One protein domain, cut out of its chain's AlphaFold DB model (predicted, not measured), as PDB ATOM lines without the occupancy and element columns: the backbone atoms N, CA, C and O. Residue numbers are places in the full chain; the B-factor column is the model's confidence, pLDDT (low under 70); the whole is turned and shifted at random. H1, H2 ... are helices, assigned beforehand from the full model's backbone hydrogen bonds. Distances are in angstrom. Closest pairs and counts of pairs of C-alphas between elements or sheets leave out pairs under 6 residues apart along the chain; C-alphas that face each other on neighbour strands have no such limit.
ATOM      1  N   THR A 153      34.270 -68.878  14.573       73.81
ATOM      2  CA  THR A 153      33.681 -69.968  15.357       73.81
ATOM      3  C   THR A 153      33.027 -69.353  16.603       73.81
ATOM      4  O   THR A 153      33.356 -68.221  16.969       73.81
ATOM      5  N   ASP A 154      32.057 -70.025  17.224       76.38
ATOM      6  CA  ASP A 154      31.165 -69.391  18.211       76.38
ATOM      7  C   ASP A 154      31.917 -68.718  19.375       76.38
ATOM      8  O   ASP A 154      31.810 -67.507  19.585       76.38
ATOM      9  N   GLN A 155      32.729 -69.489  20.098       74.31
ATOM     10  CA  GLN A 155      33.420 -69.044  21.309       74.31
ATOM     11  C   GLN A 155      34.616 -68.122  21.022       74.31
ATOM     12  O   GLN A 155      34.700 -67.013  21.555       74.31
ATOM     13  N   GLU A 156      35.514 -68.519  20.121       82.56
ATOM     14  CA  GLU A 156      36.662 -67.698  19.712       82.56
ATOM     15  C   GLU A 156      36.199 -66.371  19.083       82.56
ATOM     16  O   GLU A 156      36.730 -65.291  19.363       82.56
ATOM     17  N   GLY A 157      35.126 -66.425  18.289       87.00
ATOM     18  CA  GLY A 157      34.523 -65.267  17.640       87.00
ATOM     19  C   GLY A 157      34.029 -64.207  18.621       87.00
ATOM     20  O   GLY A 157      34.003 -63.015  18.269       87.00
ATOM     21  N   TYR A 158      33.675 -64.604  19.844       87.56
ATOM     22  CA  TYR A 158      33.323 -63.683  20.915       87.56
ATOM     23  C   TYR A 158      34.552 -62.937  21.447       87.56
ATOM     24  O   TYR A 158      34.563 -61.702  21.447       87.56
ATOM     25  N   LEU A 159      35.618 -63.652  21.816       88.56
ATOM     26  CA  LEU A 159      36.848 -63.031  22.309       88.56
ATOM     27  C   LEU A 159      37.455 -62.090  21.262       88.56
ATOM     28  O   LEU A 159      37.725 -60.924  21.549       88.56
ATOM     29  N   LEU A 160      37.564 -62.547  20.012       91.56
ATOM     30  CA  LEU A 160      38.016 -61.719  18.890       91.56
ATOM     31  C   LEU A 160      37.117 -60.487  18.691       91.56
ATOM     32  O   LEU A 160      37.568 -59.419  18.265       91.56
ATOM     33  N   SER A 161      35.827 -60.597  19.023       93.38
ATOM     34  CA  SER A 161      34.907 -59.464  18.993       93.38
ATOM     35  C   SER A 161      35.185 -58.442  20.094       93.38
ATOM     36  O   SER A 161      35.121 -57.248  19.785       93.38
ATOM     37  N   ILE A 162      35.517 -58.879  21.312       93.44
ATOM     38  CA  ILE A 162      35.959 -58.004  22.409       93.44
ATOM     39  C   ILE A 162      37.272 -57.319  22.050       93.44
ATOM     40  O   ILE A 162      37.365 -56.097  22.132       93.44
ATOM     41  N   THR A 163      38.264 -58.076  21.586       94.81
ATOM     42  CA  THR A 163      39.563 -57.527  21.181       94.81
ATOM     43  C   THR A 163      39.385 -56.439  20.127       94.81
ATOM     44  O   THR A 163      39.944 -55.352  20.235       94.81
ATOM     45  N   ARG A 164      38.501 -56.667  19.149       96.06
ATOM     46  CA  ARG A 164      38.182 -55.659  18.132       96.06
ATOM     47  C   ARG A 164      37.511 -54.410  18.707       96.06
ATOM     48  O   ARG A 164      37.735 -53.320  18.190       96.06
ATOM     49  N   LEU A 165      36.647 -54.565  19.711       97.06
ATOM     50  CA  LEU A 165      36.031 -53.435  20.409       97.06
ATOM     51  C   LEU A 165      37.100 -52.591  21.113       97.06
ATOM     52  O   LEU A 165      37.106 -51.374  20.940       97.06
ATOM     53  N   HIS A 166      38.031 -53.235  21.819       96.88
ATOM     54  CA  HIS A 166      39.176 -52.564  22.438       96.88
ATOM     55  C   HIS A 166      40.020 -51.805  21.421       96.88
ATOM     56  O   HIS A 166      40.274 -50.622  21.629       96.88
ATOM     57  N   CYS A 167      40.364 -52.411  20.280       97.75
ATOM     58  CA  CYS A 167      41.115 -51.705  19.237       97.75
ATOM     59  C   CYS A 167      40.375 -50.458  18.718       97.75
ATOM     60  O   CYS A 167      41.007 -49.434  18.480       97.75
ATOM     61  N   TYR A 168      39.041 -50.494  18.575       98.19
ATOM     62  CA  TYR A 168      38.285 -49.291  18.197       98.19
ATOM     63  C   TYR A 168      38.369 -48.187  19.257       98.19
ATOM     64  O   TYR A 168      38.466 -47.013  18.898       98.19
ATOM     65  N   LEU A 169      38.339 -48.550  20.542       97.94
ATOM     66  CA  LEU A 169      38.538 -47.595  21.631       97.94
ATOM     67  C   LEU A 169      39.968 -47.034  21.616       97.94
ATOM     68  O   LEU A 169      40.112 -45.820  21.727       97.94
ATOM     69  N   GLN A 170      40.994 -47.861  21.368       97.81
ATOM     70  CA  GLN A 170      42.384 -47.402  21.202       97.81
ATOM     71  C   GLN A 170      42.523 -46.378  20.076       97.81
ATOM     72  O   GLN A 170      43.005 -45.269  20.301       97.81
ATOM     73  N   CYS A 171      42.023 -46.702  18.881       98.31
ATOM     74  CA  CYS A 171      42.012 -45.775  17.751       98.31
ATOM     75  C   CYS A 171      41.296 -44.457  18.092       98.31
ATOM     76  O   CYS A 171      41.790 -43.388  17.746       98.31
ATOM     77  N   CYS A 172      40.159 -44.518  18.796       98.12
ATOM     78  CA  CYS A 172      39.430 -43.327  19.233       98.12
ATOM     79  C   CYS A 172      40.288 -42.416  20.124       98.12
ATOM     80  O   CYS A 172      40.315 -41.207  19.904       98.12
ATOM     81  N   ILE A 173      40.983 -42.976  21.117       97.19
ATOM     82  CA  ILE A 173      41.820 -42.204  22.051       97.19
ATOM     83  C   ILE A 173      42.984 -41.562  21.308       97.19
ATOM     84  O   ILE A 173      43.189 -40.358  21.417       97.19
ATOM     85  N   ILE A 174      43.700 -42.352  20.508       97.69
ATOM     86  CA  ILE A 174      44.883 -41.901  19.772       97.69
ATOM     87  C   ILE A 174      44.534 -40.738  18.834       97.69
ATOM     88  O   ILE A 174      45.244 -39.730  18.784       97.69
ATOM     89  N   LEU A 175      43.410 -40.844  18.119       97.94
ATOM     90  CA  LEU A 175      42.924 -39.779  17.242       97.94
ATOM     91  C   LEU A 175      42.483 -38.540  18.030       97.94
ATOM     92  O   LEU A 175      42.786 -37.423  17.613       97.94
ATOM     93  N   SER A 176      41.825 -38.722  19.179       97.06
ATOM     94  CA  SER A 176      41.423 -37.620  20.061       97.06
ATOM     95  C   SER A 176      42.636 -36.848  20.596       97.06
ATOM     96  O   SER A 176      42.677 -35.620  20.509       97.06
ATOM     97  N   GLU A 177      43.674 -37.554  21.051       96.38
ATOM     98  CA  GLU A 177      44.938 -36.957  21.507       96.38
ATOM     99  C   GLU A 177      45.697 -36.249  20.378       96.38
ATOM    100  O   GLU A 177      46.339 -35.222  20.602       96.38
ATOM    101  N   SER A 178      45.553 -36.743  19.147       97.12
ATOM    102  CA  SER A 178      46.085 -36.107  17.937       97.12
ATOM    103  C   SER A 178      45.242 -34.913  17.452       97.12
ATOM    104  O   SER A 178      45.565 -34.301  16.432       97.12
ATOM    105  N   GLY A 179      44.143 -34.579  18.142       96.38
ATOM    106  CA  GLY A 179      43.213 -33.499  17.786       96.38
ATOM    107  C   GLY A 179      42.277 -33.814  16.611       96.38
ATOM    108  O   GLY A 179      41.572 -32.926  16.125       96.38
ATOM    109  N   GLN A 180      42.248 -35.063  16.142       97.62
ATOM    110  CA  GLN A 180      41.413 -35.553  15.039       97.62
ATOM    111  C   GLN A 180      40.046 -36.027  15.562       97.62
ATOM    112  O   GLN A 180      39.667 -37.195  15.459       97.62
ATOM    113  N   HIS A 181      39.299 -35.108  16.178       97.19
ATOM    114  CA  HIS A 181      38.058 -35.425  16.899       97.19
ATOM    115  C   HIS A 181      36.928 -35.967  16.007       97.19
ATOM    116  O   HIS A 181      36.072 -36.720  16.471       97.19
ATOM    117  N   SER A 182      36.904 -35.609  14.720       97.12
ATOM    118  CA  SER A 182      35.886 -36.105  13.783       97.12
ATOM    119  C   SER A 182      36.087 -37.590  13.477       97.12
ATOM    120  O   SER A 182      35.139 -38.379  13.497       97.12
ATOM    121  N   GLU A 183      37.329 -37.984  13.224       97.88
ATOM    122  CA  GLU A 183      37.739 -39.363  13.002       97.88
ATOM    123  C   GLU A 183      37.602 -40.175  14.297       97.88
ATOM    124  O   GLU A 183      37.032 -41.270  14.279       97.88
ATOM    125  N   ALA A 184      38.014 -39.610  15.438       97.94
ATOM    126  CA  ALA A 184      37.821 -40.218  16.754       97.94
ATOM    127  C   ALA A 184      36.336 -40.515  17.030       97.94
ATOM    128  O   ALA A 184      35.984 -41.631  17.421       97.94
ATOM    129  N   LEU A 185      35.439 -39.565  16.730       97.19
ATOM    130  CA  LEU A 185      33.993 -39.754  16.849       97.19
ATOM    131  C   LEU A 185      33.483 -40.917  15.984       97.19
ATOM    132  O   LEU A 185      32.604 -41.672  16.415       97.19
ATOM    133  N   ALA A 186      34.020 -41.088  14.773       97.38
ATOM    134  CA  ALA A 186      33.657 -42.209  13.912       97.38
ATOM    135  C   ALA A 186      34.039 -43.554  14.557       97.38
ATOM    136  O   ALA A 186      33.201 -44.460  14.623       97.38
ATOM    137  N   PHE A 187      35.251 -43.659  15.111       97.81
ATOM    138  CA  PHE A 187      35.710 -44.845  15.841       97.81
ATOM    139  C   PHE A 187      34.897 -45.111  17.114       97.81
ATOM    140  O   PHE A 187      34.487 -46.253  17.342       97.81
ATOM    141  N   ALA A 188      34.557 -44.078  17.889       97.62
ATOM    142  CA  ALA A 188      33.692 -44.207  19.064       97.62
ATOM    143  C   ALA A 188      32.300 -44.760  18.693       97.62
ATOM    144  O   ALA A 188      31.790 -45.693  19.322       97.62
ATOM    145  N   LYS A 189      31.711 -44.271  17.593       96.50
ATOM    146  CA  LYS A 189      30.441 -44.793  17.060       96.50
ATOM    147  C   LYS A 189      30.571 -46.238  16.565       96.50
ATOM    148  O   LYS A 189      29.639 -47.029  16.742       96.50
ATOM    149  N   MET A 190      31.704 -46.622  15.971       96.62
ATOM    150  CA  MET A 190      31.982 -48.024  15.619       96.62
ATOM    151  C   MET A 190      32.104 -48.914  16.861       96.62
ATOM    152  O   MET A 190      31.582 -50.034  16.839       96.62
ATOM    153  N   ALA A 191      32.723 -48.417  17.935       97.06
ATOM    154  CA  ALA A 191      32.811 -49.106  19.218       97.06
ATOM    155  C   ALA A 191      31.416 -49.362  19.808       97.06
ATOM    156  O   ALA A 191      31.106 -50.511  20.113       97.06
ATOM    157  N   ILE A 192      30.517 -48.365  19.822       96.31
ATOM    158  CA  ILE A 192      29.112 -48.558  20.243       96.31
ATOM    159  C   ILE A 192      28.451 -49.677  19.435       96.31
ATOM    160  O   ILE A 192      27.931 -50.623  20.017       96.31
ATOM    161  N   ARG A 193      28.489 -49.612  18.093       95.75
ATOM    162  CA  ARG A 193      27.857 -50.638  17.237       95.75
ATOM    163  C   ARG A 193      28.416 -52.030  17.523       95.75
ATOM    164  O   ARG A 193      27.671 -53.010  17.535       95.75
ATOM    165  N   LYS A 194      29.732 -52.123  17.728       95.56
ATOM    166  CA  LYS A 194      30.408 -53.386  18.009       95.56
ATOM    167  C   LYS A 194      30.019 -53.923  19.385       95.56
ATOM    168  O   LYS A 194      29.664 -55.094  19.467       95.56
ATOM    169  N   ALA A 195      30.023 -53.082  20.414       95.88
ATOM    170  CA  ALA A 195      29.595 -53.426  21.762       95.88
ATOM    171  C   ALA A 195      28.118 -53.849  21.801       95.88
ATOM    172  O   ALA A 195      27.820 -54.913  22.329       95.88
ATOM    173  N   SER A 196      27.209 -53.117  21.145       94.75
ATOM    174  CA  SER A 196      25.797 -53.513  21.027       94.75
ATOM    175  C   SER A 196      25.638 -54.884  20.375       94.75
ATOM    176  O   SER A 196      24.876 -55.705  20.872       94.75
ATOM    177  N   LYS A 197      26.384 -55.164  19.295       94.00
ATOM    178  CA  LYS A 197      26.367 -56.493  18.671       94.00
ATOM    179  C   LYS A 197      26.837 -57.576  19.644       94.00
ATOM    180  O   LYS A 197      26.203 -58.618  19.717       94.00
ATOM    181  N   ILE A 198      27.911 -57.322  20.395       93.44
ATOM    182  CA  ILE A 198      28.417 -58.278  21.388       93.44
ATOM    183  C   ILE A 198      27.373 -58.536  22.479       93.44
ATOM    184  O   ILE A 198      27.168 -59.688  22.827       93.44
ATOM    185  N   LEU A 199      26.684 -57.505  22.980       93.44
ATOM    186  CA  LEU A 199      25.618 -57.673  23.977       93.44
ATOM    187  C   LEU A 199      24.424 -58.473  23.420       93.44
ATOM    188  O   LEU A 199      23.894 -59.330  24.118       93.44
ATOM    189  N   ILE A 200      24.031 -58.253  22.159       91.50
ATOM    190  CA  ILE A 200      22.978 -59.045  21.492       91.50
ATOM    191  C   ILE A 200      23.403 -60.509  21.337       91.50
ATOM    192  O   ILE A 200      22.617 -61.418  21.594       91.50
ATOM    193  N   ASP A 201      24.641 -60.750  20.906       89.69
ATOM    194  CA  ASP A 201      25.163 -62.109  20.760       89.69
ATOM    195  C   ASP A 201      25.263 -62.790  22.139       89.69
ATOM    196  O   ASP A 201      24.854 -63.939  22.281       89.69
ATOM    197  N   LEU A 202      25.686 -62.058  23.178       89.06
ATOM    198  CA  LEU A 202      25.776 -62.527  24.564       89.06
ATOM    199  C   LEU A 202      24.429 -62.986  25.129       89.06
ATOM    200  O   LEU A 202      24.375 -63.990  25.834       89.06
ATOM    201  N   GLN A 203      23.339 -62.293  24.782       88.75
ATOM    202  CA  GLN A 203      21.982 -62.656  25.199       88.75
ATOM    203  C   GLN A 203      21.623 -64.104  24.827       88.75
ATOM    204  O   GLN A 203      20.907 -64.758  25.579       88.75
ATOM    205  N   LYS A 204      22.160 -64.626  23.715       86.75
ATOM    206  CA  LYS A 204      21.899 -65.997  23.245       86.75
ATOM    207  C   LYS A 204      22.596 -67.071  24.083       86.75
ATOM    208  O   LYS A 204      22.125 -68.201  24.114       86.75
ATOM    209  N   TYR A 205      23.708 -66.730  24.733       84.69
ATOM    210  CA  TYR A 205      24.528 -67.674  25.502       84.69
ATOM    211  C   TYR A 205      24.206 -67.669  27.001       84.69
ATOM    212  O   TYR A 205      24.573 -68.595  27.724       84.69
ATOM    213  N   LEU A 206      23.517 -66.637  27.491       85.81
ATOM    214  CA  LEU A 206      23.172 -66.522  28.903       85.81
ATOM    215  C   LEU A 206      22.052 -67.492  29.274       85.81
ATOM    216  O   LEU A 206      20.954 -67.410  28.734       85.81
ATOM    217  N   LYS A 207      22.305 -68.363  30.254       88.00
ATOM    218  CA  LYS A 207      21.286 -69.256  30.836       88.00
ATOM    219  C   LYS A 207      20.413 -68.556  31.883       88.00
ATOM    220  O   LYS A 207      19.277 -68.952  32.112       88.00
ATOM    221  N   SER A 208      20.948 -67.526  32.538       88.44
ATOM    222  CA  SER A 208      20.254 -66.801  33.603       88.44
ATOM    223  C   SER A 208      19.243 -65.807  33.030       88.44
ATOM    224  O   SER A 208      19.616 -64.872  32.318       88.44
ATOM    225  N   GLN A 209      17.972 -65.972  33.400       88.75
ATOM    226  CA  GLN A 209      16.884 -65.075  33.000       88.75
ATOM    227  C   GLN A 209      17.128 -63.626  33.452       88.75
ATOM    228  O   GLN A 209      16.852 -62.698  32.696       88.75
ATOM    229  N   ILE A 210      17.709 -63.423  34.640       86.56
ATOM    230  CA  ILE A 210      18.013 -62.080  35.163       86.56
ATOM    231  C   ILE A 210      19.059 -61.389  34.276       86.56
ATOM    232  O   ILE A 210      18.877 -60.238  33.886       86.56
ATOM    233  N   HIS A 211      20.120 -62.099  33.874       88.50
ATOM    234  CA  HIS A 211      21.137 -61.535  32.980       88.50
ATOM    235  C   HIS A 211      20.556 -61.161  31.608       88.50
ATOM    236  O   HIS A 211      20.926 -60.129  31.041       88.50
ATOM    237  N   GLN A 212      19.648 -61.985  31.070       89.19
ATOM    238  CA  GLN A 212      18.959 -61.693  29.810       89.19
ATOM    239  C   GLN A 212      18.079 -60.442  29.926       89.19
ATOM    240  O   GLN A 212      18.161 -59.572  29.062       89.19
ATOM    241  N   GLN A 213      17.297 -60.321  31.007       89.38
ATOM    242  CA  GLN A 213      16.452 -59.151  31.272       89.38
ATOM    243  C   GLN A 213      17.281 -57.868  31.381       89.38
ATOM    244  O   GLN A 213      16.961 -56.873  30.733       89.38
ATOM    245  N   VAL A 214      18.390 -57.900  32.130       87.94
ATOM    246  CA  VAL A 214      19.301 -56.751  32.249       87.94
ATOM    247  C   VAL A 214      19.844 -56.336  30.879       87.94
ATOM    248  O   VAL A 214      19.808 -55.152  30.541       87.94
ATOM    249  N   LEU A 215      20.294 -57.283  30.044       90.06
ATOM    250  CA  LEU A 215      20.778 -56.952  28.698       90.06
ATOM    251  C   LEU A 215      19.685 -56.374  27.804       90.06
ATOM    252  O   LEU A 215      19.946 -55.410  27.081       90.06
ATOM    253  N   GLU A 216      18.481 -56.937  27.842       89.88
ATOM    254  CA  GLU A 216      17.352 -56.447  27.055       89.88
ATOM    255  C   GLU A 216      17.005 -55.003  27.435       89.88
ATOM    256  O   GLU A 216      16.859 -54.142  26.559       89.88
ATOM    257  N   GLU A 217      16.958 -54.697  28.732       89.44
ATOM    258  CA  GLU A 217      16.711 -53.337  29.200       89.44
ATOM    259  C   GLU A 217      17.839 -52.368  28.813       89.44
ATOM    260  O   GLU A 217      17.561 -51.258  28.340       89.44
ATOM    261  N   ILE A 218      19.107 -52.781  28.946       89.69
ATOM    262  CA  ILE A 218      20.268 -51.984  28.516       89.69
ATOM    263  C   ILE A 218      20.185 -51.697  27.013       89.69
ATOM    264  O   ILE A 218      20.355 -50.549  26.590       89.69
ATOM    265  N   LEU A 219      19.903 -52.703  26.185       89.06
ATOM    266  CA  LEU A 219      19.796 -52.554  24.732       89.06
ATOM    267  C   LEU A 219      18.620 -51.647  24.340       89.06
ATOM    268  O   LEU A 219      18.790 -50.747  23.513       89.06
ATOM    269  N   LYS A 220      17.465 -51.801  24.997       86.56
ATOM    270  CA  LYS A 220      16.281 -50.948  24.804       86.56
ATOM    271  C   LYS A 220      16.553 -49.489  25.174       86.56
ATOM    272  O   LYS A 220      16.070 -48.578  24.502       86.56
ATOM    273  N   LYS A 221      17.332 -49.248  26.232       81.62
ATOM    274  CA  LYS A 221      17.684 -47.896  26.686       81.62
ATOM    275  C   LYS A 221      18.840 -47.283  25.900       81.62
ATOM    276  O   LYS A 221      18.928 -46.066  25.826       81.62
ATOM    277  N   SER A 222      19.747 -48.061  25.340       76.38
ATOM    278  CA  SER A 222      20.994 -47.521  24.791       76.38
ATOM    279  C   SER A 222      20.948 -47.151  23.316       76.38
ATOM    280  O   SER A 222      21.691 -46.268  22.887       76.38
ATOM    281  N   LEU A 223      20.084 -47.796  22.533       65.81
ATOM    282  CA  LEU A 223      19.981 -47.530  21.107       65.81
ATOM    283  C   LEU A 223      19.104 -46.287  20.874       65.81
ATOM    284  O   LEU A 223      17.898 -46.343  21.121       65.81
ATOM    285  N   PRO A 224      19.644 -45.165  20.352       57.69
ATOM    286  CA  PRO A 224      18.806 -44.204  19.649       57.69
ATOM    287  C   PRO A 224      18.246 -44.964  18.447       57.69
ATOM    288  O   PRO A 224      18.998 -45.266  17.525       57.69
ATOM    289  N   ILE A 225      16.983 -45.395  18.542       49.78
ATOM    290  CA  ILE A 225      16.320 -46.367  17.661       49.78
ATOM    291  C   ILE A 225      16.863 -46.265  16.227       49.78
ATOM    292  O   ILE A 225      16.543 -45.335  15.484       49.78
ATOM    293  N   LEU A 226      17.706 -47.231  15.844       39.28
ATOM    294  CA  LEU A 226      18.147 -47.447  14.470       39.28
ATOM    295  C   LEU A 226      16.897 -47.779  13.650       39.28
ATOM    296  O   LEU A 226      16.513 -48.935  13.584       39.28
ATOM    297  N   ASP A 249      22.248 -56.823  41.944       79.12
ATOM    298  CA  ASP A 249      23.501 -57.072  42.671       79.12
ATOM    299  C   ASP A 249      23.862 -58.570  42.649       79.12
ATOM    300  O   ASP A 249      25.035 -58.937  42.544       79.12
ATOM    301  N   SER A 250      22.850 -59.449  42.606       87.56
ATOM    302  CA  SER A 250      23.055 -60.893  42.431       87.56
ATOM    303  C   SER A 250      23.672 -61.270  41.071       87.56
ATOM    304  O   SER A 250      24.421 -62.246  41.000       87.56
ATOM    305  N   VAL A 251      23.451 -60.471  40.013       86.69
ATOM    306  CA  VAL A 251      24.053 -60.673  38.674       86.69
ATOM    307  C   VAL A 251      25.575 -60.593  38.736       86.69
ATOM    308  O   VAL A 251      26.273 -61.294  38.008       86.69
ATOM    309  N   TYR A 252      26.102 -59.775  39.645       89.94
ATOM    310  CA  TYR A 252      27.539 -59.572  39.810       89.94
ATOM    311  C   TYR A 252      28.122 -60.344  40.994       89.94
ATOM    312  O   TYR A 252      29.309 -60.193  41.299       89.94
ATOM    313  N   SER A 253      27.321 -61.204  41.634       89.38
ATOM    314  CA  SER A 253      27.808 -62.098  42.682       89.38
ATOM    315  C   SER A 253      28.963 -62.956  42.146       89.38
ATOM    316  O   SER A 253      28.931 -63.452  41.022       89.38
ATOM    317  N   GLY A 254      30.056 -63.054  42.902       90.69
ATOM    318  CA  GLY A 254      31.268 -63.761  42.466       90.69
ATOM    319  C   GLY A 254      32.219 -62.960  41.567       90.69
ATOM    320  O   GLY A 254      33.297 -63.461  41.247       90.69
ATOM    321  N   CYS A 255      31.901 -61.715  41.192       93.31
ATOM    322  CA  CYS A 255      32.902 -60.845  40.577       93.31
ATOM    323  C   CYS A 255      33.998 -60.493  41.608       93.31
ATOM    324  O   CYS A 255      33.670 -60.070  42.721       93.31
ATOM    325  N   PRO A 256      35.299 -60.640  41.284       95.12
ATOM    326  CA  PRO A 256      36.361 -60.313  42.229       95.12
ATOM    327  C   PRO A 256      36.308 -58.842  42.663       95.12
ATOM    328  O   PRO A 256      36.366 -57.940  41.829       95.12
ATOM    329  N   GLN A 257      36.299 -58.575  43.970       93.88
ATOM    330  CA  GLN A 257      36.254 -57.201  44.500       93.88
ATOM    331  C   GLN A 257      37.431 -56.337  44.021       93.88
ATOM    332  O   GLN A 257      37.278 -55.163  43.686       93.88
ATOM    333  N   ALA A 258      38.614 -56.943  43.875       94.56
ATOM    334  CA  ALA A 258      39.779 -56.274  43.302       94.56
ATOM    335  C   ALA A 258      39.541 -55.779  41.862       94.56
ATOM    336  O   ALA A 258      40.115 -54.767  41.461       94.56
ATOM    337  N   TYR A 259      38.707 -56.477  41.088       94.19
ATOM    338  CA  TYR A 259      38.327 -56.064  39.742       94.19
ATOM    339  C   TYR A 259      37.340 -54.888  39.785       94.19
ATOM    340  O   TYR A 259      37.575 -53.883  39.114       94.19
ATOM    341  N   ILE A 260      36.309 -54.956  40.637       94.12
ATOM    342  CA  ILE A 260      35.324 -53.873  40.833       94.12
ATOM    343  C   ILE A 260      36.023 -52.566  41.238       94.12
ATOM    344  O   ILE A 260      35.812 -51.527  40.613       94.12
ATOM    345  N   HIS A 261      36.950 -52.612  42.197       93.75
ATOM    346  CA  HIS A 261      37.694 -51.425  42.637       93.75
ATOM    347  C   HIS A 261      38.665 -50.856  41.591       93.75
ATOM    348  O   HIS A 261      39.065 -49.694  41.691       93.75
ATOM    349  N   ARG A 262      39.065 -51.642  40.583       94.44
ATOM    350  CA  ARG A 262      39.921 -51.175  39.477       94.44
ATOM    351  C   ARG A 262      39.124 -50.700  38.264       94.44
ATOM    352  O   ARG A 262      39.685 -49.980  37.443       94.44
ATOM    353  N   ALA A 263      37.841 -51.048  38.171       94.25
ATOM    354  CA  ALA A 263      36.952 -50.757  37.052       94.25
ATOM    355  C   ALA A 263      36.608 -49.257  36.947       94.25
ATOM    356  O   ALA A 263      35.529 -48.792  37.314       94.25
ATOM    357  N   ASN A 264      37.558 -48.484  36.430       95.62
ATOM    358  CA  ASN A 264      37.444 -47.058  36.148       95.62
ATOM    359  C   ASN A 264      37.611 -46.796  34.638       95.62
ATOM    360  O   ASN A 264      38.074 -47.672  33.912       95.62
ATOM    361  N   ILE A 265      37.255 -45.599  34.159       95.25
ATOM    362  CA  ILE A 265      37.325 -45.227  32.735       95.25
ATOM    363  C   ILE A 265      38.696 -45.570  32.141       95.25
ATOM    364  O   ILE A 265      38.756 -46.251  31.124       95.25
ATOM    365  N   LEU A 266      39.786 -45.156  32.792       91.94
ATOM    366  CA  LEU A 266      41.149 -45.352  32.295       91.94
ATOM    367  C   LEU A 266      41.519 -46.837  32.190       91.94
ATOM    368  O   LEU A 266      42.094 -47.245  31.189       91.94
ATOM    369  N   PHE A 267      41.135 -47.640  33.184       93.31
ATOM    370  CA  PHE A 267      41.416 -49.076  33.227       93.31
ATOM    371  C   PHE A 267      40.833 -49.839  32.033       93.31
ATOM    372  O   PHE A 267      41.440 -50.790  31.555       93.31
ATOM    373  N   PHE A 268      39.662 -49.434  31.547       92.19
ATOM    374  CA  PHE A 268      39.038 -50.056  30.378       92.19
ATOM    375  C   PHE A 268      39.461 -49.418  29.054       92.19
ATOM    376  O   PHE A 268      39.417 -50.071  28.016       92.19
ATOM    377  N   ILE A 269      39.790 -48.125  29.085       89.44
ATOM    378  CA  ILE A 269      40.188 -47.352  27.911       89.44
ATOM    379  C   ILE A 269      41.632 -47.651  27.524       89.44
ATOM    380  O   ILE A 269      41.929 -47.574  26.344       89.44
ATOM    381  N   GLN A 270      42.526 -47.997  28.449       90.56
ATOM    382  CA  GLN A 270      43.909 -48.359  28.134       90.56
ATOM    383  C   GLN A 270      44.050 -49.874  27.992       90.56
ATOM    384  O   GLN A 270      43.748 -50.633  28.910       90.56
ATOM    385  N   MET A 271      44.517 -50.313  26.826       93.69
ATOM    386  CA  MET A 271      44.758 -51.725  26.563       93.69
ATOM    387  C   MET A 271      46.089 -52.138  27.192       93.69
ATOM    388  O   MET A 271      47.103 -51.470  27.011       93.69
ATOM    389  N   ASN A 272      46.078 -53.246  27.930       94.00
ATOM    390  CA  ASN A 272      47.298 -53.879  28.423       94.00
ATOM    391  C   ASN A 272      47.859 -54.836  27.362       94.00
ATOM    392  O   ASN A 272      47.094 -55.282  26.496       94.00
ATOM    393  N   PRO A 273      49.155 -55.191  27.436       96.06
ATOM    394  CA  PRO A 273      49.705 -56.241  26.594       96.06
ATOM    395  C   PRO A 273      48.891 -57.532  26.708       96.06
ATOM    396  O   PRO A 273      48.438 -57.921  27.787       96.06
ATOM    397  N   VAL A 274      48.701 -58.189  25.572       94.38
ATOM    398  CA  VAL A 274      47.940 -59.423  25.428       94.38
ATOM    399  C   VAL A 274      48.910 -60.591  25.292       94.38
ATOM    400  O   VAL A 274      49.846 -60.555  24.490       94.38
ATOM    401  N   ASN A 275      48.670 -61.642  26.067       92.69
ATOM    402  CA  ASN A 275      49.393 -62.904  26.035       92.69
ATOM    403  C   ASN A 275      48.538 -64.024  25.413       92.69
ATOM    404  O   ASN A 275      47.348 -63.864  25.145       92.69
ATOM    405  N   LEU A 276      49.149 -65.189  25.197       86.56
ATOM    406  CA  LEU A 276      48.471 -66.325  24.573       86.56
ATOM    407  C   LEU A 276      47.352 -66.895  25.458       86.56
ATOM    408  O   LEU A 276      46.333 -67.362  24.953       86.56
ATOM    409  N   ASN A 277      47.500 -66.807  26.782       87.25
ATOM    410  CA  ASN A 277      46.490 -67.277  27.731       87.25
ATOM    411  C   ASN A 277      45.201 -66.449  27.637       87.25
ATOM    412  O   ASN A 277      44.119 -66.992  27.846       87.25
ATOM    413  N   ASN A 278      45.286 -65.176  27.230       85.12
ATOM    414  CA  ASN A 278      44.102 -64.371  26.938       85.12
ATOM    415  C   ASN A 278      43.242 -64.972  25.815       85.12
ATOM    416  O   ASN A 278      42.046 -64.702  25.801       85.12
ATOM    417  N   PHE A 279      43.825 -65.776  24.915       81.44
ATOM    418  CA  PHE A 279      43.119 -66.464  23.826       81.44
ATOM    419  C   PHE A 279      42.719 -67.909  24.133       81.44
ATOM    420  O   PHE A 279      41.820 -68.426  23.476       81.44
ATOM    421  N   LYS A 280      43.346 -68.551  25.126       78.38
ATOM    422  CA  LYS A 280      43.127 -69.973  25.439       78.38
ATOM    423  C   LYS A 280      41.946 -70.244  26.378       78.38
ATOM    424  O   LYS A 280      41.401 -71.336  26.340       78.38
ATOM    425  N   HIS A 281      41.539 -69.288  27.212       66.50
ATOM    426  CA  HIS A 281      40.489 -69.514  28.212       66.50
ATOM    427  C   HIS A 281      39.110 -69.064  27.713       66.50
ATOM    428  O   HIS A 281      38.738 -67.899  27.883       66.50
ATOM    429  N   VAL A 282      38.341 -69.983  27.116       66.12
ATOM    430  CA  VAL A 282      36.937 -69.728  26.720       66.12
ATOM    431  C   VAL A 282      35.939 -70.723  27.331       66.12
ATOM    432  O   VAL A 282      34.733 -70.555  27.169       66.12
ATOM    433  N   ASP A 283      36.413 -71.708  28.095       68.56
ATOM    434  CA  ASP A 283      35.589 -72.851  28.510       68.56
ATOM    435  C   ASP A 283      34.398 -72.467  29.419       68.56
ATOM    436  O   ASP A 283      33.334 -73.071  29.307       68.56
ATOM    437  N   ASP A 284      34.508 -71.384  30.205       71.38
ATOM    438  CA  ASP A 284      33.469 -70.916  31.149       71.38
ATOM    439  C   ASP A 284      32.769 -69.611  30.719       71.38
ATOM    440  O   ASP A 284      32.388 -68.762  31.534       71.38
ATOM    441  N   PHE A 285      32.624 -69.394  29.413       75.38
ATOM    442  CA  PHE A 285      32.093 -68.145  28.876       75.38
ATOM    443  C   PHE A 285      30.543 -68.091  28.820       75.38
ATOM    444  O   PHE A 285      29.934 -69.001  28.249       75.38
ATOM    445  N   PRO A 286      29.874 -66.995  29.260       84.94
ATOM    446  CA  PRO A 286      30.392 -65.833  29.998       84.94
ATOM    447  C   PRO A 286      30.389 -66.006  31.524       84.94
ATOM    448  O   PRO A 286      29.366 -66.326  32.125       84.94
ATOM    449  N   THR A 287      31.489 -65.624  32.170       90.31
ATOM    450  CA  THR A 287      31.536 -65.394  33.625       90.31
ATOM    451  C   THR A 287      30.880 -64.059  34.007       90.31
ATOM    452  O   THR A 287      30.848 -63.118  33.206       90.31
ATOM    453  N   ASN A 288      30.445 -63.908  35.264       91.88
ATOM    454  CA  ASN A 288      29.875 -62.646  35.773       91.88
ATOM    455  C   ASN A 288      30.861 -61.466  35.642       91.88
ATOM    456  O   ASN A 288      30.461 -60.338  35.349       91.88
ATOM    457  N   GLN A 289      32.171 -61.719  35.778       92.69
ATOM    458  CA  GLN A 289      33.207 -60.710  35.537       92.69
ATOM    459  C   GLN A 289      33.265 -60.279  34.062       92.69
ATOM    460  O   GLN A 289      33.362 -59.083  33.784       92.69
ATOM    461  N   GLN A 290      33.197 -61.218  33.112       91.50
ATOM    462  CA  GLN A 290      33.174 -60.902  31.676       91.50
ATOM    463  C   GLN A 290      31.887 -60.168  31.285       91.50
ATOM    464  O   GLN A 290      31.936 -59.208  30.514       91.50
ATOM    465  N   TYR A 291      30.750 -60.565  31.859       92.88
ATOM    466  CA  TYR A 291      29.476 -59.871  31.691       92.88
ATOM    467  C   TYR A 291      29.569 -58.406  32.154       92.88
ATOM    468  O   TYR A 291      29.281 -57.490  31.376       92.88
ATOM    469  N   LEU A 292      30.082 -58.170  33.369       94.62
ATOM    470  CA  LEU A 292      30.338 -56.825  33.893       94.62
ATOM    471  C   LEU A 292      31.307 -56.035  33.002       94.62
ATOM    472  O   LEU A 292      31.048 -54.871  32.685       94.62
ATOM    473  N   HIS A 293      32.409 -56.663  32.573       94.62
ATOM    474  CA  HIS A 293      33.395 -56.053  31.674       94.62
ATOM    475  C   HIS A 293      32.731 -55.533  30.396       94.62
ATOM    476  O   HIS A 293      32.979 -54.398  29.989       94.62
ATOM    477  N   MET A 294      31.833 -56.316  29.796       94.69
ATOM    478  CA  MET A 294      31.159 -55.923  28.562       94.69
ATOM    479  C   MET A 294      30.219 -54.743  28.712       94.69
ATOM    480  O   MET A 294      30.223 -53.853  27.856       94.69
ATOM    481  N   ILE A 295      29.424 -54.717  29.781       95.62
ATOM    482  CA  ILE A 295      28.542 -53.577  30.039       95.62
ATOM    483  C   ILE A 295      29.391 -52.324  30.283       95.62
ATOM    484  O   ILE A 295      29.083 -51.265  29.734       95.62
ATOM    485  N   CYS A 296      30.507 -52.445  31.010       96.81
ATOM    486  CA  CYS A 296      31.436 -51.335  31.215       96.81
ATOM    487  C   CYS A 296      32.017 -50.815  29.891       96.81
ATOM    488  O   CYS A 296      31.966 -49.610  29.642       96.81
ATOM    489  N   LEU A 297      32.495 -51.691  28.998       96.94
ATOM    490  CA  LEU A 297      32.996 -51.279  27.676       96.94
ATOM    491  C   LEU A 297      31.923 -50.594  26.828       96.94
ATOM    492  O   LEU A 297      32.215 -49.649  26.089       96.94
ATOM    493  N   PHE A 298      30.676 -51.045  26.935       97.25
ATOM    494  CA  PHE A 298      29.564 -50.413  26.245       97.25
ATOM    495  C   PHE A 298      29.280 -49.000  26.772       97.25
ATOM    496  O   PHE A 298      29.201 -48.052  25.987       97.25
ATOM    497  N   VAL A 299      29.209 -48.843  28.095       97.31
ATOM    498  CA  VAL A 299      29.075 -47.544  28.774       97.31
ATOM    499  C   VAL A 299      30.220 -46.604  28.392       97.31
ATOM    500  O   VAL A 299      29.993 -45.433  28.084       97.31
ATOM    501  N   ILE A 300      31.447 -47.113  28.342       97.56
ATOM    502  CA  ILE A 300      32.628 -46.339  27.953       97.56
ATOM    503  C   ILE A 300      32.583 -45.929  26.483       97.56
ATOM    504  O   ILE A 300      32.929 -44.800  26.156       97.56
ATOM    505  N   SER A 301      32.076 -46.785  25.597       97.62
ATOM    506  CA  SER A 301      31.880 -46.426  24.187       97.62
ATOM    507  C   SER A 301      30.897 -45.253  24.028       97.62
ATOM    508  O   SER A 301      31.124 -44.354  23.209       97.62
ATOM    509  N   LEU A 302      29.830 -45.216  24.839       96.69
ATOM    510  CA  LEU A 302      28.900 -44.079  24.911       96.69
ATOM    511  C   LEU A 302      29.599 -42.820  25.448       96.69
ATOM    512  O   LEU A 302      29.463 -41.744  24.867       96.69
ATOM    513  N   TYR A 303      30.397 -42.956  26.509       97.31
ATOM    514  CA  TYR A 303      31.190 -41.864  27.078       97.31
ATOM    515  C   TYR A 303      32.191 -41.258  26.077       97.31
ATOM    516  O   TYR A 303      32.233 -40.034  25.914       97.31
ATOM    517  N   CYS A 304      32.957 -42.088  25.360       97.31
ATOM    518  CA  CYS A 304      33.891 -41.625  24.331       97.31
ATOM    519  C   CYS A 304      33.142 -40.886  23.216       97.31
ATOM    520  O   CYS A 304      33.526 -39.787  22.829       97.31
ATOM    521  N   THR A 305      32.005 -41.429  22.769       96.56
ATOM    522  CA  THR A 305      31.179 -40.783  21.736       96.56
ATOM    523  C   THR A 305      30.653 -39.427  22.196       96.56
ATOM    524  O   THR A 305      30.652 -38.482  21.409       96.56
ATOM    525  N   SER A 306      30.243 -39.297  23.461       95.50
ATOM    526  CA  SER A 306      29.852 -38.006  24.037       95.50
ATOM    527  C   SER A 306      30.992 -36.990  23.985       95.50
ATOM    528  O   SER A 306      30.809 -35.869  23.505       95.50
ATOM    529  N   THR A 307      32.174 -37.408  24.441       95.69
ATOM    530  CA  THR A 307      33.362 -36.555  24.521       95.69
ATOM    531  C   THR A 307      33.765 -36.048  23.140       95.69
ATOM    532  O   THR A 307      33.894 -34.839  22.953       95.69
ATOM    533  N   GLU A 308      33.852 -36.932  22.145       97.06
ATOM    534  CA  GLU A 308      34.217 -36.536  20.780       97.06
ATOM    535  C   GLU A 308      33.113 -35.726  20.087       97.06
ATOM    536  O   GLU A 308      33.397 -34.737  19.410       97.06
ATOM    537  N   SER A 309      31.836 -36.055  20.323       94.81
ATOM    538  CA  SER A 309      30.712 -35.265  19.793       94.81
ATOM    539  C   SER A 309      30.784 -33.817  20.265       94.81
ATOM    540  O   SER A 309      30.502 -32.904  19.495       94.81
ATOM    541  N   LYS A 310      31.209 -33.592  21.511       93.44
ATOM    542  CA  LYS A 310      31.368 -32.250  22.066       93.44
ATOM    543  C   LYS A 310      32.468 -31.445  21.370       93.44
ATOM    544  O   LYS A 310      32.317 -30.235  21.237       93.44
ATOM    545  N   PHE A 311      33.558 -32.084  20.949       94.06
ATOM    546  CA  PHE A 311      34.633 -31.410  20.213       94.06
ATOM    547  C   PHE A 311      34.246 -31.085  18.770       94.06
ATOM    548  O   PHE A 311      34.658 -30.056  18.239       94.06
ATOM    549  N   VAL A 312      33.444 -31.948  18.142       93.56
ATOM    550  CA  VAL A 312      32.999 -31.772  16.754       93.56
ATOM    551  C   VAL A 312      31.841 -30.777  16.649       93.56
ATOM    552  O   VAL A 312      31.775 -29.988  15.703       93.56
ATOM    553  N   GLN A 313      30.910 -30.795  17.604       89.06
ATOM    554  CA  GLN A 313      29.731 -29.938  17.567       89.06
ATOM    555  C   GLN A 313      30.093 -28.490  17.899       89.06
ATOM    556  O   GLN A 313      30.504 -28.155  19.008       89.06
ATOM    557  N   LYS A 314      29.828 -27.592  16.948       80.94
ATOM    558  CA  LYS A 314      29.711 -26.157  17.217       80.94
ATOM    559  C   LYS A 314      28.344 -25.923  17.860       80.94
ATOM    560  O   LYS A 314      27.379 -25.627  17.167       80.94
ATOM    561  N   VAL A 315      28.230 -26.199  19.155       65.50
ATOM    562  CA  VAL A 315      26.939 -26.139  19.852       65.50
ATOM    563  C   VAL A 315      26.486 -24.682  19.968       65.50
ATOM    564  O   VAL A 315      27.143 -23.874  20.623       65.50
ATOM    565  N   GLU A 316      25.347 -24.359  19.353       67.44
ATOM    566  CA  GLU A 316      24.550 -23.183  19.711       67.44
ATOM    567  C   GLU A 316      24.023 -23.373  21.139       67.44
ATOM    568  O   GLU A 316      23.516 -24.443  21.481       67.44
ATOM    569  N   SER A 317      24.172 -22.357  21.989       63.03
ATOM    570  CA  SER A 317      24.213 -22.447  23.459       63.03
ATOM    571  C   SER A 317      22.965 -22.979  24.187       63.03
ATOM    572  O   SER A 317      22.972 -23.017  25.413       63.03
ATOM    573  N   PHE A 318      21.920 -23.419  23.481       62.41
ATOM    574  CA  PHE A 318      20.621 -23.766  24.077       62.41
ATOM    575  C   PHE A 318      20.021 -25.100  23.610       62.41
ATOM    576  O   PHE A 318      18.990 -25.527  24.129       62.41
ATOM    577  N   CYS A 319      20.654 -25.803  22.668       68.00
ATOM    578  CA  CYS A 319      20.121 -27.067  22.158       68.00
ATOM    579  C   CYS A 319      20.653 -28.273  22.943       68.00
ATOM    580  O   CYS A 319      21.841 -28.356  23.258       68.00
ATOM    581  N   PHE A 320      19.772 -29.244  23.209       73.62
ATOM    582  CA  PHE A 320      20.166 -30.551  23.734       73.62
ATOM    583  C   PHE A 320      21.134 -31.221  22.755       73.62
ATOM    584  O   PHE A 320      20.756 -31.646  21.661       73.62
ATOM    585  N   SER A 321      22.405 -31.255  23.143       86.38
ATOM    586  CA  SER A 321      23.483 -31.722  22.279       86.38
ATOM    587  C   SER A 321      23.497 -33.250  22.188       86.38
ATOM    588  O   SER A 321      23.175 -33.952  23.149       86.38
ATOM    589  N   GLU A 322      23.932 -33.802  21.051       88.31
ATOM    590  CA  GLU A 322      24.135 -35.257  20.948       88.31
ATOM    591  C   GLU A 322      25.222 -35.725  21.940       88.31
ATOM    592  O   GLU A 322      25.123 -36.827  22.479       88.31
ATOM    593  N   ALA A 323      26.185 -34.858  22.281       91.50
ATOM    594  CA  ALA A 323      27.146 -35.115  23.349       91.50
ATOM    595  C   ALA A 323      26.464 -35.352  24.711       91.50
ATOM    596  O   ALA A 323      26.737 -36.355  25.375       91.50
ATOM    597  N   GLU A 324      25.538 -34.475  25.108       89.44
ATOM    598  CA  GLU A 324      24.766 -34.627  26.349       89.44
ATOM    599  C   GLU A 324      23.939 -35.914  26.343       89.44
ATOM    600  O   GLU A 324      23.919 -36.639  27.340       89.44
ATOM    601  N   ASN A 325      23.316 -36.241  25.206       88.88
ATOM    602  CA  ASN A 325      22.524 -37.458  25.048       88.88
ATOM    603  C   ASN A 325      23.338 -38.724  25.323       88.88
ATOM    604  O   ASN A 325      22.899 -39.591  26.080       88.88
ATOM    605  N   TYR A 326      24.529 -38.834  24.733       92.88
ATOM    606  CA  TYR A 326      25.379 -40.006  24.922       92.88
ATOM    607  C   TYR A 326      25.891 -40.133  26.359       92.88
ATOM    608  O   TYR A 326      25.856 -41.235  26.906       92.88
ATOM    609  N   LEU A 327      26.306 -39.031  26.999       93.81
ATOM    610  CA  LEU A 327      26.771 -39.089  28.390       93.81
ATOM    611  C   LEU A 327      25.635 -39.423  29.350       93.81
ATOM    612  O   LEU A 327      25.816 -40.226  30.258       93.81
ATOM    613  N   SER A 328      24.458 -38.847  29.117       89.50
ATOM    614  CA  SER A 328      23.262 -39.139  29.900       89.50
ATOM    615  C   SER A 328      22.879 -40.617  29.808       89.50
ATOM    616  O   SER A 328      22.592 -41.248  30.821       89.50
ATOM    617  N   ARG A 329      22.944 -41.213  28.607       90.69
ATOM    618  CA  ARG A 329      22.713 -42.655  28.418       90.69
ATOM    619  C   ARG A 329      23.785 -43.513  29.083       90.69
ATOM    620  O   ARG A 329      23.434 -44.508  29.712       90.69
ATOM    621  N   ALA A 330      25.060 -43.132  28.972       94.75
ATOM    622  CA  ALA A 330      26.152 -43.818  29.659       94.75
ATOM    623  C   ALA A 330      25.920 -43.830  31.177       94.75
ATOM    624  O   ALA A 330      25.989 -44.884  31.804       94.75
ATOM    625  N   LEU A 331      25.583 -42.666  31.743       93.06
ATOM    626  CA  LEU A 331      25.336 -42.499  33.167       93.06
ATOM    627  C   LEU A 331      24.103 -43.271  33.631       93.06
ATOM    628  O   LEU A 331      24.159 -43.907  34.673       93.06
ATOM    629  N   GLU A 332      23.011 -43.262  32.872       89.88
ATOM    630  CA  GLU A 332      21.824 -44.039  33.225       89.88
ATOM    631  C   GLU A 332      22.088 -45.535  33.276       89.88
ATOM    632  O   GLU A 332      21.692 -46.193  34.234       89.88
ATOM    633  N   ILE A 333      22.746 -46.072  32.250       92.19
ATOM    634  CA  ILE A 333      23.053 -47.500  32.195       92.19
ATOM    635  C   ILE A 333      23.976 -47.861  33.357       92.19
ATOM    636  O   ILE A 333      23.713 -48.824  34.071       92.19
ATOM    637  N   ALA A 334      25.017 -47.055  33.575       93.69
ATOM    638  CA  ALA A 334      25.950 -47.257  34.670       93.69
ATOM    639  C   ALA A 334      25.251 -47.183  36.032       93.69
ATOM    640  O   ALA A 334      25.455 -48.037  36.885       93.69
ATOM    641  N   TYR A 335      24.388 -46.188  36.229       89.44
ATOM    642  CA  TYR A 335      23.716 -45.978  37.498       89.44
ATOM    643  C   TYR A 335      22.677 -47.057  37.784       89.44
ATOM    644  O   TYR A 335      22.566 -47.464  38.928       89.44
ATOM    645  N   LEU A 336      21.910 -47.524  36.799       87.25
ATOM    646  CA  LEU A 336      20.856 -48.516  37.035       87.25
ATOM    647  C   LEU A 336      21.401 -49.941  37.143       87.25
ATOM    648  O   LEU A 336      20.976 -50.682  38.027       87.25
ATOM    649  N   TYR A 337      22.352 -50.301  36.279       91.00
ATOM    650  CA  TYR A 337      22.716 -51.699  36.061       91.00
ATOM    651  C   TYR A 337      24.108 -52.088  36.545       91.00
ATOM    652  O   TYR A 337      24.400 -53.273  36.495       91.00
ATOM    653  N   LEU A 338      24.979 -51.166  36.970       92.75
ATOM    654  CA  LEU A 338      26.316 -51.519  37.474       92.75
ATOM    655  C   LEU A 338      26.383 -51.467  39.012       92.75
ATOM    656  O   LEU A 338      25.628 -50.700  39.623       92.75
ATOM    657  N   PRO A 339      27.312 -52.224  39.635       93.00
ATOM    658  CA  PRO A 339      27.586 -52.131  41.069       93.00
ATOM    659  C   PRO A 339      27.874 -50.686  41.492       93.00
ATOM    660  O   PRO A 339      28.639 -49.980  40.836       93.00
ATOM    661  N   LYS A 340      27.252 -50.213  42.577       88.88
ATOM    662  CA  LYS A 340      27.304 -48.787  42.971       88.88
ATOM    663  C   LYS A 340      28.689 -48.324  43.422       88.88
ATOM    664  O   LYS A 340      28.995 -47.136  43.358       88.88
ATOM    665  N   ASP A 341      29.506 -49.255  43.886       90.25
ATOM    666  CA  ASP A 341      30.882 -49.059  44.328       90.25
ATOM    667  C   ASP A 341      31.890 -49.010  43.168       90.25
ATOM    668  O   ASP A 341      33.069 -48.714  43.385       90.25
ATOM    669  N   LEU A 342      31.437 -49.230  41.927       94.56
ATOM    670  CA  LEU A 342      32.272 -49.171  40.734       94.56
ATOM    671  C   LEU A 342      32.793 -47.731  40.506       94.56
ATOM    672  O   LEU A 342      32.000 -46.815  40.249       94.56
ATOM    673  N   PRO A 343      34.122 -47.487  40.514       96.12
ATOM    674  CA  PRO A 343      34.685 -46.142  40.347       96.12
ATOM    675  C   PRO A 343      34.274 -45.443  39.044       96.12
ATOM    676  O   PRO A 343      34.186 -44.212  39.003       96.12
ATOM    677  N   LEU A 344      33.990 -46.218  37.991       96.44
ATOM    678  CA  LEU A 344      33.447 -45.740  36.718       96.44
ATOM    679  C   LEU A 344      32.197 -44.861  36.902       96.44
ATOM    680  O   LEU A 344      32.106 -43.811  36.265       96.44
ATOM    681  N   ILE A 345      31.265 -45.226  37.793       95.25
ATOM    682  CA  ILE A 345      30.023 -44.463  38.012       95.25
ATOM    683  C   ILE A 345      30.345 -43.064  38.545       95.25
ATOM    684  O   ILE A 345      29.873 -42.064  38.004       95.25
ATOM    685  N   ASN A 346      31.206 -42.980  39.562       94.06
ATOM    686  CA  ASN A 346      31.621 -41.706  40.151       94.06
ATOM    687  C   ASN A 346      32.350 -40.818  39.137       94.06
ATOM    688  O   ASN A 346      32.156 -39.602  39.115       94.06
ATOM    689  N   GLN A 347      33.168 -41.406  38.262       95.50
ATOM    690  CA  GLN A 347      33.830 -40.660  37.193       95.50
ATOM    691  C   GLN A 347      32.831 -40.110  36.170       95.50
ATOM    692  O   GLN A 347      32.921 -38.931  35.823       95.50
ATOM    693  N   LEU A 348      31.847 -40.907  35.743       95.19
ATOM    694  CA  LEU A 348      30.787 -40.449  34.839       95.19
ATOM    695  C   LEU A 348      29.939 -39.340  35.469       95.19
ATOM    696  O   LEU A 348      29.687 -38.334  34.809       95.19
ATOM    697  N   LEU A 349      29.566 -39.476  36.746       92.94
ATOM    698  CA  LEU A 349      28.854 -38.438  37.502       92.94
ATOM    699  C   LEU A 349      29.649 -37.131  37.556       92.94
ATOM    700  O   LEU A 349      29.107 -36.063  37.277       92.94
ATOM    701  N   ASN A 350      30.945 -37.205  37.859       92.75
ATOM    702  CA  ASN A 350      31.810 -36.029  37.914       92.75
ATOM    703  C   ASN A 350      31.934 -35.340  36.550       92.75
ATOM    704  O   ASN A 350      31.867 -34.111  36.474       92.75
ATOM    705  N   VAL A 351      32.087 -36.109  35.467       93.44
ATOM    706  CA  VAL A 351      32.129 -35.554  34.107       93.44
ATOM    707  C   VAL A 351      30.783 -34.936  33.732       93.44
ATOM    708  O   VAL A 351      30.753 -33.817  33.209       93.44
ATOM    709  N   HIS A 352      29.681 -35.618  34.044       91.88
ATOM    710  CA  HIS A 352      28.332 -35.128  33.789       91.88
ATOM    711  C   HIS A 352      28.083 -33.812  34.520       91.88
ATOM    712  O   HIS A 352      27.799 -32.816  33.871       91.88
ATOM    713  N   ASN A 353      28.303 -33.747  35.832       88.75
ATOM    714  CA  ASN A 353      28.128 -32.517  36.611       88.75
ATOM    715  C   ASN A 353      29.067 -31.401  36.133       88.75
ATOM    716  O   ASN A 353      28.710 -30.225  36.078       88.75
ATOM    717  N   ARG A 354      30.285 -31.739  35.702       90.06
ATOM    718  CA  ARG A 354      31.191 -30.723  35.167       90.06
ATOM    719  C   ARG A 354      30.664 -30.089  33.883       90.06
ATOM    720  O   ARG A 354      30.926 -28.903  33.670       90.06
ATOM    721  N   PHE A 355      29.974 -30.827  33.022       87.56
ATOM    722  CA  PHE A 355      29.589 -30.333  31.696       87.56
ATOM    723  C   PHE A 355      28.104 -30.008  31.539       87.56
ATOM    724  O   PHE A 355      27.787 -29.073  30.810       87.56
ATOM    725  N   TYR A 356      27.242 -30.706  32.262       85.62
ATOM    726  CA  TYR A 356      25.787 -30.695  32.137       85.62
ATOM    727  C   TYR A 356      25.103 -30.654  33.512       85.62
ATOM    728  O   TYR A 356      24.026 -31.212  33.690       85.62
ATOM    729  N   ASP A 357      25.726 -30.020  34.511       83.62
ATOM    730  CA  ASP A 357      25.014 -29.680  35.748       83.62
ATOM    731  C   ASP A 357      23.762 -28.839  35.443       83.62
ATOM    732  O   ASP A 357      23.689 -28.156  34.418       83.62
ATOM    733  N   ILE A 358      22.795 -28.863  36.357       77.62
ATOM    734  CA  ILE A 358      21.510 -28.160  36.266       77.62
ATOM    735  C   ILE A 358      21.722 -26.681  35.928       77.62
ATOM    736  O   ILE A 358      21.011 -26.122  35.099       77.62
ATOM    737  N   SER A 359      22.754 -26.060  36.508       79.19
ATOM    738  CA  SER A 359      23.114 -24.662  36.236       79.19
ATOM    739  C   SER A 359      23.521 -24.385  34.781       79.19
ATOM    740  O   SER A 359      23.453 -23.243  34.328       79.19
ATOM    741  N   LYS A 360      23.954 -25.415  34.046       80.88
ATOM    742  CA  LYS A 360      24.409 -25.355  32.647       80.88
ATOM    743  C   LYS A 360      23.357 -25.861  31.667       80.88
ATOM    744  O   LYS A 360      23.426 -25.542  30.485       80.88
ATOM    745  N   GLN A 361      22.381 -26.622  32.149       71.62
ATOM    746  CA  GLN A 361      21.218 -27.058  31.386       71.62
ATOM    747  C   GLN A 361      20.133 -25.974  31.407       71.62
ATOM    748  O   GLN A 361      19.008 -26.233  31.829       71.62
ATOM    749  N   ALA A 362      20.453 -24.755  30.958       66.31
ATOM    750  CA  ALA A 362      19.442 -23.710  30.820       66.31
ATOM    751  C   ALA A 362      18.315 -24.230  29.912       66.31
ATOM    752  O   ALA A 362      18.537 -24.557  28.744       66.31
ATOM    753  N   ILE A 363      17.122 -24.387  30.485       63.22
ATOM    754  CA  ILE A 363      15.906 -24.666  29.731       63.22
ATOM    755  C   ILE A 363      15.350 -23.299  29.385       63.22
ATOM    756  O   ILE A 363      14.816 -22.615  30.254       63.22
ATOM    757  N   ASP A 364      15.540 -22.891  28.136       62.19
ATOM    758  CA  ASP A 364      14.846 -21.725  27.614       62.19
ATOM    759  C   ASP A 364      13.330 -21.975  27.721       62.19
ATOM    760  O   ASP A 364      12.840 -23.044  27.336       62.19
ATOM    761  N   GLU A 365      12.587 -21.031  28.296       62.06
ATOM    762  CA  GLU A 365      11.133 -21.149  28.450       62.06
ATOM    763  C   GLU A 365      10.444 -21.234  27.079       62.06
ATOM    764  O   GLU A 365       9.441 -21.934  26.941       62.06
ATOM    765  N   ASP A 366      11.052 -20.674  26.031       60.62
ATOM    766  CA  ASP A 366      10.575 -20.818  24.651       60.62
ATOM    767  C   ASP A 366      10.906 -22.201  24.063       60.62
ATOM    768  O   ASP A 366      10.137 -22.773  23.282       60.62
ATOM    769  N   ALA A 367      12.013 -22.819  24.493       57.81
ATOM    770  CA  ALA A 367      12.271 -24.226  24.194       57.81
ATOM    771  C   ALA A 367      11.249 -25.139  24.886       57.81
ATOM    772  O   ALA A 367      10.968 -26.216  24.364       57.81
TER     773      ALA A 367
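AT A GLANCE: This is residues 153 to 226 and 249 to 367 of the 605 residues of an uncharacterized protein of Paramecium tetraurelia (UniProt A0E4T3). An elongated bundle of helices is built round H7, which runs through the core with H1, H2, H3, H8 and H9 about it, all lengthwise and running to and fro. The short helices H4 and H5 help to cover the side between H9 and H1, and H6 is by the first half of H1. The printed part has 193 residues with nine named helices, H1 to H9 in order, and no named strand; the class is all helix. It is compact, with a radius of gyration of the C-alphas of 17.1 A and spans of 56 by 36 by 33 A.

HOW THE PARTS SIT: H1, residues 154 to 177, and H2, residues 181 to 205, form a hairpin; they touch, the C-alphas of Cys 172 and Ala 184 coming closest at 4.3 A, and run opposite ways at a shallow tilt of 19 degrees. H2 and H3, residues 209 to 222, form another, touching with residues 196 to 203 of H2 alone; the closest C-alphas are those of Gln 203 and Gln 212, 5.6 A. Past the cut, H4, residues 257 to 262, and H5, residues 265 to 269, meet only through their link. H5 touches H1, the closest C-alphas being those of Leu 169 and Ile 269, 6.5 A. H6, residues 277 to 280, is close to H1 but not clearly touching, with C-alphas 159 and 279 closest at 7.3 A. H7, residues 288 to 312, is the hub, touching four other helices, H1, H2, H5 and H8, and it belongs to the bundle, helices side by side, of H1, H2, H3, H7, H8 and H9. It touches H2 opposite ways, a shallow tilt of 24 degrees, with the C-alphas of Ala 188 and Thr 305 closest at 5.0 A. H7 and H8, residues 322 to 337, are a hairpin, closest at the C-alphas of Ser 306 and Ala 323, 4.0 A. H8 and H9, residues 343 to 356, are a hairpin at 33 degrees, only just short of steep, closest at the C-alphas of Ala 334 and Ile 345, 6.0 A. H3 and H9 are apart. Every O i to N i+4 pair is within hydrogen-bond range in H1, H3, H4, H5, H7, H8 and H9; in H2 19 of 21 are, and H6 is too short for one.

IN THESE COORDINATES: H1 begins at C-alpha 154 (31.165, -69.391, 18.211) and spans 35.4 A; H2 spans 36.0 A and H7 36.4 A. H9 ends at C-alpha 356 (25.787, -30.695, 32.137).

THE WHOLE: The farthest C-alphas, of Leu 276 and Asp 366, are 59.2 A apart. Residues 227 to 248 are not printed, and C-alphas 226 and 249 are 30.3 A apart across the cut. Of the links printed whole, none is long. The mean pLDDT of the printed part is 88.6; residues 223 to 226, 281 to 283, 315 to 319 and 362 to 367 are under 70.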